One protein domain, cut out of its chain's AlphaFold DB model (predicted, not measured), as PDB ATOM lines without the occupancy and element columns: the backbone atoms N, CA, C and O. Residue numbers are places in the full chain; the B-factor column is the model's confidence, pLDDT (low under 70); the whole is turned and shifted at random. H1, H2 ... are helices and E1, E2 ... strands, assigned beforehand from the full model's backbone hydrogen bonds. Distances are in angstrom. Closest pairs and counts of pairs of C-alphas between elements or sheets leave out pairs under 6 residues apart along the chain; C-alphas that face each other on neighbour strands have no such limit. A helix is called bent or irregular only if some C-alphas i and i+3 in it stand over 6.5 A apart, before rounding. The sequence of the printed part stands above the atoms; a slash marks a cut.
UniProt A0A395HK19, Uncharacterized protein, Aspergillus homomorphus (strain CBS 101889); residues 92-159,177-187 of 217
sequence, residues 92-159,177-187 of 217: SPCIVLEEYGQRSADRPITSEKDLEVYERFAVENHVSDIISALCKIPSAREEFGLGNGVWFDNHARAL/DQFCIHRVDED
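Overview. This is residues 92 to 159 and 177 to 187 of the 217 residues of an uncharacterized protein of Aspergillus homomorphus (strain CBS 101889) (UniProt A0A395HK19). A long bent helix, H2, runs through the middle of a flat, loosely built domain, with the shorter helix H1 folded back along its first arm, H2a, and a ribbon of two strands, E1 and E2, on its other side. The ribbon comes close to the second arm, H2b, through the first part of E1, and the short helix H3 makes a corner at the end of H2b. The printed part has 79 residues, with three named helices and then two named strands, in the order H1, H2, H3, E1, E2; the sheet is E1 - E2, antiparallel, and the class is mixed, helices and strands. The whole is loose, with a radius of gyration of the C-alphas of 15.3 A, and spans 42 by 41 by 17 A.

Arrangement. H1, residues 94 to 105, and H2a, residues 112 to 122, form a helical hairpin and run opposite ways at a shallow tilt of 3 degrees. They touch through residues 100 to 104 of H1 alone; the closest C-alphas, those of Ser 104 and Tyr 118, are 6.6 A apart. By its hydrogen bonds H2, residues 112 to 135, was assigned as one helix, but it is bent, with C-alphas 122 and 125 6.6 A apart. H2a and H2b, residues 125 to 135, are near each other, at a shallow tilt of 34 degrees, only just short of steep. H3, residues 138 to 143, only just touches H2b, with 3 pairs of C-alphas within 8 A, and only at the corner; they are about perpendicular at 76 degrees, and the closest C-alphas, of Cys 135 and Arg 141, are 5.0 A apart. Between H2b and E1, residues 150 to 155, the closest C-alphas are those of Ser 128 and Val 150, 6.7 A apart. E1 and E2, residues 178 to 183, are antiparallel at 156 degrees; N 151 and O 182 are within hydrogen-bond range at 2.9 A, as are N 180 and O 153 at 2.8 A. H1 and H2a are both apart from E1 and E2. In H1, H2a, H2b and H3 every O i to N i+4 pair is within hydrogen-bond range.

Along the chain. H1 begins at C-alpha 94, (194.551, 185.316, 213.918), and is 16.3 A long. H2a measures 15.0 A and H2b 15.2 A, ending at C-alpha 135, (193.308, 186.388, 191.826). H3 is 8.6 A long, E1 15.4 A and E2 15.8 A, with the last C-alpha of E2, 183, at (191.531, 175.973, 187.203).

Size, cuts and confidence. The two C-alphas farthest apart, those of Thr 110 and Ser 139, are 42.7 A apart. Residues 160 to 176 are not printed, and C-alphas 159 and 177 are 12.9 A apart across this cut, which falls in the link E1 to E2. Of the links that are printed whole, H2 to H3 is tight, and H1 to H2 and H3 to E1 are short. The mean pLDDT of the printed part is 81.1; residues 154 to 159, 177 to 179 and 186 to 187 are under 70.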
ATOM      1  N   SER A  92     192.045 185.706 206.845       89.00
ATOM      2  CA  SER A  92     191.387 185.437 208.122       89.00
ATOM      3  C   SER A  92     192.202 185.960 209.314       89.00
ATOM      4  O   SER A  92     193.423 185.776 209.363       89.00
ATOM      5  N   PRO A  93     191.555 186.626 210.288       90.06
ATOM      6  CA  PRO A  93     192.243 187.160 211.455       90.06
ATOM      7  C   PRO A  93     192.789 186.027 212.334       90.06
ATOM      8  O   PRO A  93     192.218 184.939 212.381       90.06
ATOM      9  N   CYS A  94     193.856 186.311 213.089       87.88
ATOM     10  CA  CYS A  94     194.551 185.316 213.918       87.88
ATOM     11  C   CYS A  94     193.614 184.527 214.842       87.88
ATOM     12  O   CYS A  94     193.743 183.315 214.912       87.88
ATOM     13  N   ILE A  95     192.627 185.181 215.464       90.25
ATOM     14  CA  ILE A  95     191.673 184.521 216.371       90.25
ATOM     15  C   ILE A  95     190.880 183.390 215.697       90.25
ATOM     16  O   ILE A  95     190.599 182.370 216.315       90.25
ATOM     17  N   VAL A  96     190.553 183.544 214.411       90.19
ATOM     18  CA  VAL A  96     189.839 182.521 213.637       90.19
ATOM     19  C   VAL A  96     190.780 181.361 213.310       90.19
ATOM     20  O   VAL A  96     190.400 180.201 213.438       90.19
ATOM     21  N   LEU A  97     192.026 181.662 212.929       89.19
ATOM     22  CA  LEU A  97     193.042 180.641 212.650       89.19
ATOM     23  C   LEU A  97     193.416 179.841 213.909       89.19
ATOM     24  O   LEU A  97     193.624 178.634 213.825       89.19
ATOM     25  N   GLU A  98     193.455 180.492 215.074       88.25
ATOM     26  CA  GLU A  98     193.652 179.842 216.374       88.25
ATOM     27  C   GLU A  98     192.516 178.864 216.690       88.25
ATOM     28  O   GLU A  98     192.782 177.722 217.065       88.25
ATOM     29  N   GLU A  99     191.259 179.265 216.473       89.44
ATOM     30  CA  GLU A  99     190.099 178.387 216.662       89.44
ATOM     31  C   GLU A  99     190.140 177.170 215.721       89.44
ATOM     32  O   GLU A  99     189.891 176.043 216.159       89.44
ATOM     33  N   TYR A 100     190.493 177.367 214.445       85.69
ATOM     34  CA  TYR A 100     190.679 176.261 213.500       85.69
ATOM     35  C   TYR A 100     191.788 175.308 213.953       85.69
ATOM     36  O   TYR A 100     191.571 174.096 213.990       85.69
ATOM     37  N   GLY A 101     192.944 175.846 214.352       84.88
ATOM     38  CA  GLY A 101     194.064 175.052 214.852       84.88
ATOM     39  C   GLY A 101     193.696 174.238 216.093       84.88
ATOM     40  O   GLY A 101     194.046 173.062 216.179       84.88
ATOM     41  N   GLN A 102     192.937 174.827 217.021       86.81
ATOM     42  CA  GLN A 102     192.486 174.142 218.229       86.81
ATOM     43  C   GLN A 102     191.567 172.959 217.898       86.81
ATOM     44  O   GLN A 102     191.815 171.848 218.357       86.81
ATOM     45  N   ARG A 103     190.583 173.154 217.011       85.56
ATOM     46  CA  ARG A 103     189.674 172.079 216.576       85.56
ATOM     47  C   ARG A 103     190.392 170.940 215.860       85.56
ATOM     48  O   ARG A 103     190.027 169.782 216.042       85.56
ATOM     49  N   SER A 104     191.410 171.253 215.058       81.38
ATOM     50  CA  SER A 104     192.244 170.240 214.402       81.38
ATOM     51  C   SER A 104     193.119 169.457 215.387       81.38
ATOM     52  O   SER A 104     193.494 168.330 215.083       81.38
ATOM     53  N   ALA A 105     193.434 170.024 216.554       83.31
ATOM     54  CA  ALA A 105     194.257 169.388 217.583       83.31
ATOM     55  C   ALA A 105     193.448 168.608 218.641       83.31
ATOM     56  O   ALA A 105     194.032 167.826 219.390       83.31
ATOM     57  N   ASP A 106     192.123 168.787 218.708       85.31
ATOM     58  CA  ASP A 106     191.257 168.168 219.726       85.31
ATOM     59  C   ASP A 106     191.246 166.630 219.678       85.31
ATOM     60  O   ASP A 106     190.899 165.972 220.666       85.31
ATOM     61  N   ARG A 107     191.591 166.030 218.531       81.19
ATOM     62  CA  ARG A 107     191.635 164.575 218.350       81.19
ATOM     63  C   ARG A 107     192.888 164.149 217.584       81.19
ATOM     64  O   ARG A 107     193.197 164.761 216.565       81.19
ATOM     65  N   PRO A 108     193.576 163.076 218.017       83.75
ATOM     66  CA  PRO A 108     194.637 162.473 217.220       83.75
ATOM     67  C   PRO A 108     194.093 161.975 215.877       83.75
ATOM     68  O   PRO A 108     193.003 161.405 215.830       83.75
ATOM     69  N   ILE A 109     194.869 162.139 214.806       84.50
ATOM     70  CA  ILE A 109     194.576 161.532 213.502       84.50
ATOM     71  C   ILE A 109     194.850 160.031 213.631       84.50
ATOM     72  O   ILE A 109     196.006 159.619 213.732       84.50
ATOM     73  N   THR A 110     193.800 159.208 213.677       85.69
ATOM     74  CA  THR A 110     193.930 157.748 213.848       85.69
ATOM     75  C   THR A 110     193.465 156.953 212.635       85.69
ATOM     76  O   THR A 110     193.677 155.742 212.576       85.69
ATOM     77  N   SER A 111     192.850 157.613 211.657       83.88
ATOM     78  CA  SER A 111     192.373 157.001 210.425       83.88
ATOM     79  C   SER A 111     192.587 157.908 209.217       83.88
ATOM     80  O   SER A 111     192.750 159.121 209.338       83.88
ATOM     81  N   GLU A 112     192.528 157.314 208.027       81.19
ATOM     82  CA  GLU A 112     192.519 158.043 206.755       81.19
ATOM     83  C   GLU A 112     191.374 159.062 206.684       81.19
ATOM     84  O   GLU A 112     191.547 160.159 206.162       81.19
ATOM     85  N   LYS A 113     190.225 158.750 207.296       82.38
ATOM     86  CA  LYS A 113     189.099 159.683 207.344       82.38
ATOM     87  C   LYS A 113     189.405 160.920 208.188       82.38
ATOM     88  O   LYS A 113     188.972 162.014 207.837       82.38
ATOM     89  N   ASP A 114     190.154 160.759 209.277       83.81
ATOM     90  CA  ASP A 114     190.595 161.892 210.097       83.81
ATOM     91  C   ASP A 114     191.614 162.752 209.336       83.81
ATOM     92  O   ASP A 114     191.577 163.981 209.429       83.81
ATOM     93  N   LEU A 115     192.480 162.115 208.536       83.75
ATOM     94  CA  LEU A 115     193.432 162.809 207.670       83.75
ATOM     95  C   LEU A 115     192.717 163.626 206.583       83.75
ATOM     96  O   LEU A 115     193.029 164.801 206.425       83.75
ATOM     97  N   GLU A 116     191.709 163.059 205.914       83.69
ATOM     98  CA  GLU A 116     190.904 163.756 204.893       83.69
ATOM     99  C   GLU A 116     190.245 165.027 205.456       83.69
ATOM    100  O   GLU A 116     190.233 166.081 204.817       83.69
ATOM    101  N   VAL A 117     189.709 164.954 206.679       84.06
ATOM    102  CA  VAL A 117     189.124 166.120 207.356       84.06
ATOM    103  C   VAL A 117     190.201 167.174 207.620       84.06
ATOM    104  O   VAL A 117     189.983 168.354 207.346       84.06
ATOM    105  N   TYR A 118     191.369 166.774 208.123       85.75
ATOM    106  CA  TYR A 118     192.471 167.705 208.349       85.75
ATOM    107  C   TYR A 118     192.929 168.380 207.049       85.75
ATOM    108  O   TYR A 118     192.994 169.607 206.998       85.75
ATOM    109  N   GLU A 119     193.195 167.611 205.993       85.88
ATOM    110  CA  GLU A 119     193.660 168.128 204.702       85.88
ATOM    111  C   GLU A 119     192.664 169.131 204.118       85.88
ATOM    112  O   GLU A 119     193.036 170.264 203.805       85.88
ATOM    113  N   ARG A 120     191.376 168.786 204.093       85.88
ATOM    114  CA  ARG A 120     190.338 169.671 203.562       85.88
ATOM    115  C   ARG A 120     190.223 170.986 204.333       85.88
ATOM    116  O   ARG A 120     190.192 172.068 203.744       85.88
ATOM    117  N   PHE A 121     190.137 170.923 205.663       84.69
ATOM    118  CA  PHE A 121     189.855 172.115 206.471       84.69
ATOM    119  C   PHE A 121     191.102 172.937 206.801       84.69
ATOM    120  O   PHE A 121     191.047 174.164 206.733       84.69
ATOM    121  N   ALA A 122     192.213 172.294 207.156       85.31
ATOM    122  CA  ALA A 122     193.429 172.970 207.604       85.31
ATOM    123  C   ALA A 122     194.387 173.314 206.455       85.31
ATOM    124  O   ALA A 122     195.221 174.202 206.621       85.31
ATOM    125  N   VAL A 123     194.261 172.668 205.290       86.19
ATOM    126  CA  VAL A 123     195.165 172.890 204.151       86.19
ATOM    127  C   VAL A 123     194.415 173.437 202.940       86.19
ATOM    128  O   VAL A 123     194.634 174.591 202.577       86.19
ATOM    129  N   GLU A 124     193.514 172.662 202.336       89.06
ATOM    130  CA  GLU A 124     192.883 173.010 201.053       89.06
ATOM    131  C   GLU A 124     192.126 174.339 201.116       89.06
ATOM    132  O   GLU A 124     192.352 175.215 200.282       89.06
ATOM    133  N   ASN A 125     191.289 174.532 202.141       88.38
ATOM    134  CA  ASN A 125     190.549 175.784 202.318       88.38
ATOM    135  C   ASN A 125     191.485 176.995 202.437       88.38
ATOM    136  O   ASN A 125     191.268 178.014 201.789       88.38
ATOM    137  N   HIS A 126     192.564 176.870 203.210       89.06
ATOM    138  CA  HIS A 126     193.517 177.960 203.411       89.06
ATOM    139  C   HIS A 126     194.278 178.287 202.120       89.06
ATOM    140  O   HIS A 126     194.501 179.455 201.804       89.06
ATOM    141  N   VAL A 127     194.653 177.270 201.337       89.94
ATOM    142  CA  VAL A 127     195.279 177.466 200.021       89.94
ATOM    143  C   VAL A 127     194.296 178.111 199.042       89.94
ATOM    144  O   VAL A 127     194.678 179.021 198.305       89.94
ATOM    145  N   SER A 128     193.029 177.695 199.061       89.00
ATOM    146  CA  SER A 128     191.967 178.301 198.255       89.00
ATOM    147  C   SER A 128     191.767 179.783 198.593       89.00
ATOM    148  O   SER A 128     191.697 180.614 197.684       89.00
ATOM    149  N   ASP A 129     191.780 180.148 199.880       90.00
ATOM    150  CA  ASP A 129     191.701 181.542 200.336       90.00
ATOM    151  C   ASP A 129     192.893 182.374 199.840       90.00
ATOM    152  O   ASP A 129     192.719 183.506 199.371       90.00
ATOM    153  N   ILE A 130     194.106 181.806 199.885       90.75
ATOM    154  CA  ILE A 130     195.325 182.434 199.350       90.75
ATOM    155  C   ILE A 130     195.172 182.712 197.860       90.75
ATOM    156  O   ILE A 130     195.346 183.850 197.422       90.75
ATOM    157  N   ILE A 131     194.818 181.693 197.078       90.25
ATOM    158  CA  ILE A 131     194.688 181.823 195.626       90.25
ATOM    159  C   ILE A 131     193.571 182.809 195.277       90.25
ATOM    160  O   ILE A 131     193.780 183.698 194.454       90.25
ATOM    161  N   SER A 132     192.436 182.743 195.968       89.56
ATOM    162  CA  SER A 132     191.318 183.677 195.794       89.56
ATOM    163  C   SER A 132     191.716 185.127 196.085       89.56
ATOM    164  O   SER A 132     191.255 186.049 195.409       89.56
ATOM    165  N   ALA A 133     192.572 185.365 197.082       90.00
ATOM    166  CA  ALA A 133     193.111 186.695 197.351       90.00
ATOM    167  C   ALA A 133     194.092 187.150 196.259       90.00
ATOM    168  O   ALA A 133     194.037 188.306 195.842       90.00
ATOM    169  N   LEU A 134     194.948 186.252 195.762       89.00
ATOM    170  CA  LEU A 134     195.901 186.548 194.687       89.00
ATOM    171  C   LEU A 134     195.206 186.830 193.349       89.00
ATOM    172  O   LEU A 134     195.617 187.749 192.645       89.00
ATOM    173  N   CYS A 135     194.116 186.131 193.024       88.50
ATOM    174  CA  CYS A 135     193.308 186.388 191.826       88.50
ATOM    175  C   CYS A 135     192.745 187.819 191.775       88.50
ATOM    176  O   CYS A 135     192.516 188.352 190.690       88.50
ATOM    177  N   LYS A 136     192.551 188.466 192.934       87.88
ATOM    178  CA  LYS A 136     192.097 189.866 193.028       87.88
ATOM    179  C   LYS A 136     193.212 190.878 192.733       87.88
ATOM    180  O   LYS A 136     192.919 192.063 192.599       87.88
ATOM    181  N   ILE A 137     194.471 190.441 192.646       88.56
ATOM    182  CA  ILE A 137     195.636 191.279 192.341       88.56
ATOM    183  C   ILE A 137     196.004 191.060 190.865       88.56
ATOM    184  O   ILE A 137     196.562 190.012 190.540       88.56
ATOM    185  N   PRO A 138     195.753 192.026 189.955       87.81
ATOM    186  CA  PRO A 138     195.946 191.821 188.516       87.81
ATOM    187  C   PRO A 138     197.357 191.363 188.138       87.81
ATOM    188  O   PRO A 138     197.505 190.395 187.400       87.81
ATOM    189  N   SER A 139     198.390 191.990 188.712       85.81
ATOM    190  CA  SER A 139     199.787 191.623 188.451       85.81
ATOM    191  C   SER A 139     200.106 190.185 188.872       85.81
ATOM    192  O   SER A 139     200.791 189.483 188.141       85.81
ATOM    193  N   ALA A 140     199.569 189.718 190.006       86.50
ATOM    194  CA  ALA A 140     199.769 188.341 190.459       86.50
ATOM    195  C   ALA A 140     198.955 187.346 189.615       86.50
ATOM    196  O   ALA A 140     199.450 186.274 189.274       86.50
ATOM    197  N   ARG A 141     197.717 187.699 189.240       87.50
ATOM    198  CA  ARG A 141     196.873 186.873 188.363       87.50
ATOM    199  C   ARG A 141     197.543 186.628 187.007       87.50
ATOM    200  O   ARG A 141     197.475 185.502 186.520       87.50
ATOM    201  N   GLU A 142     198.186 187.644 186.431       87.00
ATOM    202  CA  GLU A 142     198.924 187.546 185.165       87.00
ATOM    203  C   GLU A 142     200.244 186.776 185.322       87.00
ATOM    204  O   GLU A 142     200.480 185.826 184.580       87.00
ATOM    205  N   GLU A 143     201.067 187.119 186.320       89.56
ATOM    206  CA  GLU A 143     202.376 186.485 186.551       89.56
ATOM    207  C   GLU A 143     202.261 184.977 186.812       89.56
ATOM    208  O   GLU A 143     203.031 184.182 186.271       89.56
ATOM    209  N   PHE A 144     201.279 184.573 187.621       84.50
ATOM    210  CA  PHE A 144     201.082 183.177 188.011       84.50
ATOM    211  C   PHE A 144     200.040 182.438 187.155       84.50
ATOM    212  O   PHE A 144     199.822 181.244 187.364       84.50
ATOM    213  N   GLY A 145     199.390 183.117 186.202       84.31
ATOM    214  CA  GLY A 145     198.363 182.527 185.340       84.31
ATOM    215  C   GLY A 145     197.202 181.899 186.121       84.31
ATOM    216  O   GLY A 145     196.830 180.757 185.855       84.31
ATOM    217  N   LEU A 146     196.667 182.615 187.119       82.94
ATOM    218  CA  LEU A 146     195.729 182.055 188.112       82.94
ATOM    219  C   LEU A 146     194.263 181.979 187.655       82.94
ATOM    220  O   LEU A 146     193.457 181.348 188.335       82.94
ATOM    221  N   GLY A 147     193.891 182.624 186.545       83.94
ATOM    222  CA  GLY A 147     192.486 182.682 186.117       83.94
ATOM    223  C   GLY A 147     191.572 183.250 187.215       83.94
ATOM    224  O   GLY A 147     191.958 184.199 187.906       83.94
ATOM    225  N   ASN A 148     190.382 182.666 187.391       83.31
ATOM    226  CA  ASN A 148     189.427 183.050 188.442       83.31
ATOM    227  C   ASN A 148     189.575 182.260 189.752       83.31
ATOM    228  O   ASN A 148     188.800 182.479 190.682       83.31
ATOM    229  N   GLY A 149     190.558 181.363 189.844       84.56
ATOM    230  CA  GLY A 149     190.828 180.578 191.044       84.56
ATOM    231  C   GLY A 149     191.073 179.106 190.745       84.56
ATOM    232  O   GLY A 149     191.271 178.703 189.595       84.56
ATOM    233  N   VAL A 150     191.061 178.302 191.809       85.81
ATOM    234  CA  VAL A 150     191.248 176.852 191.732       85.81
ATOM    235  C   VAL A 150     190.198 176.103 192.545       85.81
ATOM    236  O   VAL A 150     189.665 176.630 193.520       85.81
ATOM    237  N   TRP A 151     189.941 174.857 192.161       82.00
ATOM    238  CA  TRP A 151     189.114 173.915 192.906       82.00
ATOM    239  C   TRP A 151     189.887 172.620 193.164       82.00
ATOM    240  O   TRP A 151     190.567 172.117 192.267       82.00
ATOM    241  N   PHE A 152     189.777 172.099 194.384       82.69
ATOM    242  CA  PHE A 152     190.395 170.842 194.802       82.69
ATOM    243  C   PHE A 152     189.375 169.718 194.716       82.69
ATOM    244  O   PHE A 152     188.254 169.847 195.209       82.69
ATOM    245  N   ASP A 153     189.768 168.620 194.085       77.31
ATOM    246  CA  ASP A 153     188.922 167.452 193.941       77.31
ATOM    247  C   ASP A 153     189.694 166.176 194.272       77.31
ATOM    248  O   ASP A 153     190.748 165.896 193.699       77.31
ATOM    249  N   ASN A 154     189.149 165.399 195.202       67.38
ATOM    250  CA  ASN A 154     189.635 164.074 195.548       67.38
ATOM    251  C   ASN A 154     188.680 163.044 194.936       67.38
ATOM    252  O   ASN A 154     187.833 162.452 195.609       67.38
ATOM    253  N   HIS A 155     188.730 162.891 193.615       59.41
ATOM    254  CA  HIS A 155     187.957 161.863 192.933       59.41
ATOM    255  C   HIS A 155     188.785 160.581 192.825       59.41
ATOM    256  O   HIS A 155     189.657 160.445 191.963       59.41
ATOM    257  N   ALA A 156     188.398 159.558 193.589       47.72
ATOM    258  CA  ALA A 156     188.525 158.184 193.122       47.72
ATOM    259  C   ALA A 156     187.655 158.070 191.862       47.72
ATOM    260  O   ALA A 156     186.446 157.870 191.960       47.72
ATOM    261  N   ARG A 157     188.209 158.298 190.662       45.78
ATOM    262  CA  ARG A 157     187.408 158.233 189.428       45.78
ATOM    263  C   ARG A 157     186.810 156.830 189.261       45.78
ATOM    264  O   ARG A 157     187.436 155.941 188.685       45.78
ATOM    265  N   ALA A 158     185.558 156.668 189.683       41.94
ATOM    266  CA  ALA A 158     184.666 155.547 189.401       41.94
ATOM    267  C   ALA A 158     184.110 155.610 187.966       41.94
ATOM    268  O   ALA A 158     182.967 155.256 187.717       41.94
ATOM    269  N   LEU A 159     184.908 156.083 187.004       41.31
ATOM    270  CA  LEU A 159     184.528 156.174 185.593       41.31
ATOM    271  C   LEU A 159     185.568 155.453 184.732       41.31
ATOM    272  O   LEU A 159     186.273 156.033 183.915       41.31
ATOM    273  N   ASP A 177     194.087 157.176 194.865       56.03
ATOM    274  CA  ASP A 177     193.307 158.407 194.804       56.03
ATOM    275  C   ASP A 177     194.096 159.485 194.057       56.03
ATOM    276  O   ASP A 177     195.292 159.701 194.280       56.03
ATOM    277  N   GLN A 178     193.438 160.102 193.077       62.00
ATOM    278  CA  GLN A 178     194.016 161.192 192.307       62.00
ATOM    279  C   GLN A 178     193.492 162.497 192.888       62.00
ATOM    280  O   GLN A 178     192.341 162.860 192.667       62.00
ATOM    281  N   PHE A 179     194.361 163.204 193.606       65.31
ATOM    282  CA  PHE A 179     194.126 164.593 193.977       65.31
ATOM    283  C   PHE A 179     194.284 165.469 192.732       65.31
ATOM    284  O   PHE A 179     195.373 165.558 192.152       65.31
ATOM    285  N   CYS A 180     193.195 166.098 192.312       75.88
ATOM    286  CA  CYS A 180     193.131 166.965 191.146       75.88
ATOM    287  C   CYS A 180     192.976 168.424 191.584       75.88
ATOM    288  O   CYS A 180     192.209 168.745 192.491       75.88
ATOM    289  N   ILE A 181     193.704 169.319 190.914       77.69
ATOM    290  CA  ILE A 181     193.545 170.768 191.056       77.69
ATOM    291  C   ILE A 181     193.050 171.290 189.715       77.69
ATOM    292  O   ILE A 181     193.759 171.207 188.711       77.69
ATOM    293  N   HIS A 182     191.839 171.828 189.703       81.31
ATOM    294  CA  HIS A 182     191.217 172.390 188.513       81.31
ATOM    295  C   HIS A 182     191.333 173.911 188.535       81.31
ATOM    296  O   HIS A 182     191.159 174.530 189.583       81.31
ATOM    297  N   ARG A 183     191.617 174.519 187.380       81.31
ATOM    298  CA  ARG A 183     191.531 175.973 187.203       81.31
ATOM    299  C   ARG A 183     190.098 176.362 186.868       81.31
ATOM    300  O   ARG A 183     189.413 175.636 186.150       81.31
ATOM    301  N   VAL A 184     189.657 177.498 187.393       77.88
ATOM    302  CA  VAL A 184     188.358 178.079 187.048       77.88
ATOM    303  C   VAL A 184     188.572 179.086 185.919       77.88
ATOM    304  O   VAL A 184     189.097 180.179 186.151       77.88
ATOM    305  N   ASP A 185     188.178 178.708 184.705       72.69
ATOM    306  CA  ASP A 185     188.166 179.595 183.537       72.69
ATOM    307  C   ASP A 185     186.827 180.349 183.431       72.69
ATOM    308  O   ASP A 185     185.804 179.904 183.954       72.69
ATOM    309  N   GLU A 186     186.830 181.505 182.758       57.12
ATOM    310  CA  GLU A 186     185.652 182.380 182.586       57.12
ATOM    311  C   GLU A 186     184.506 181.729 181.780       57.12
ATOM    312  O   GLU A 186     183.363 182.157 181.911       57.12
ATOM    313  N   ASP A 187     184.769 180.658 181.024       49.06
ATOM    314  CA  ASP A 187     183.832 180.108 180.030       49.06
ATOM    315  C   ASP A 187     183.046 178.859 180.478       49.06
ATOM    316  O   ASP A 187     182.429 178.192 179.646       49.06
TER     317      ASP A 187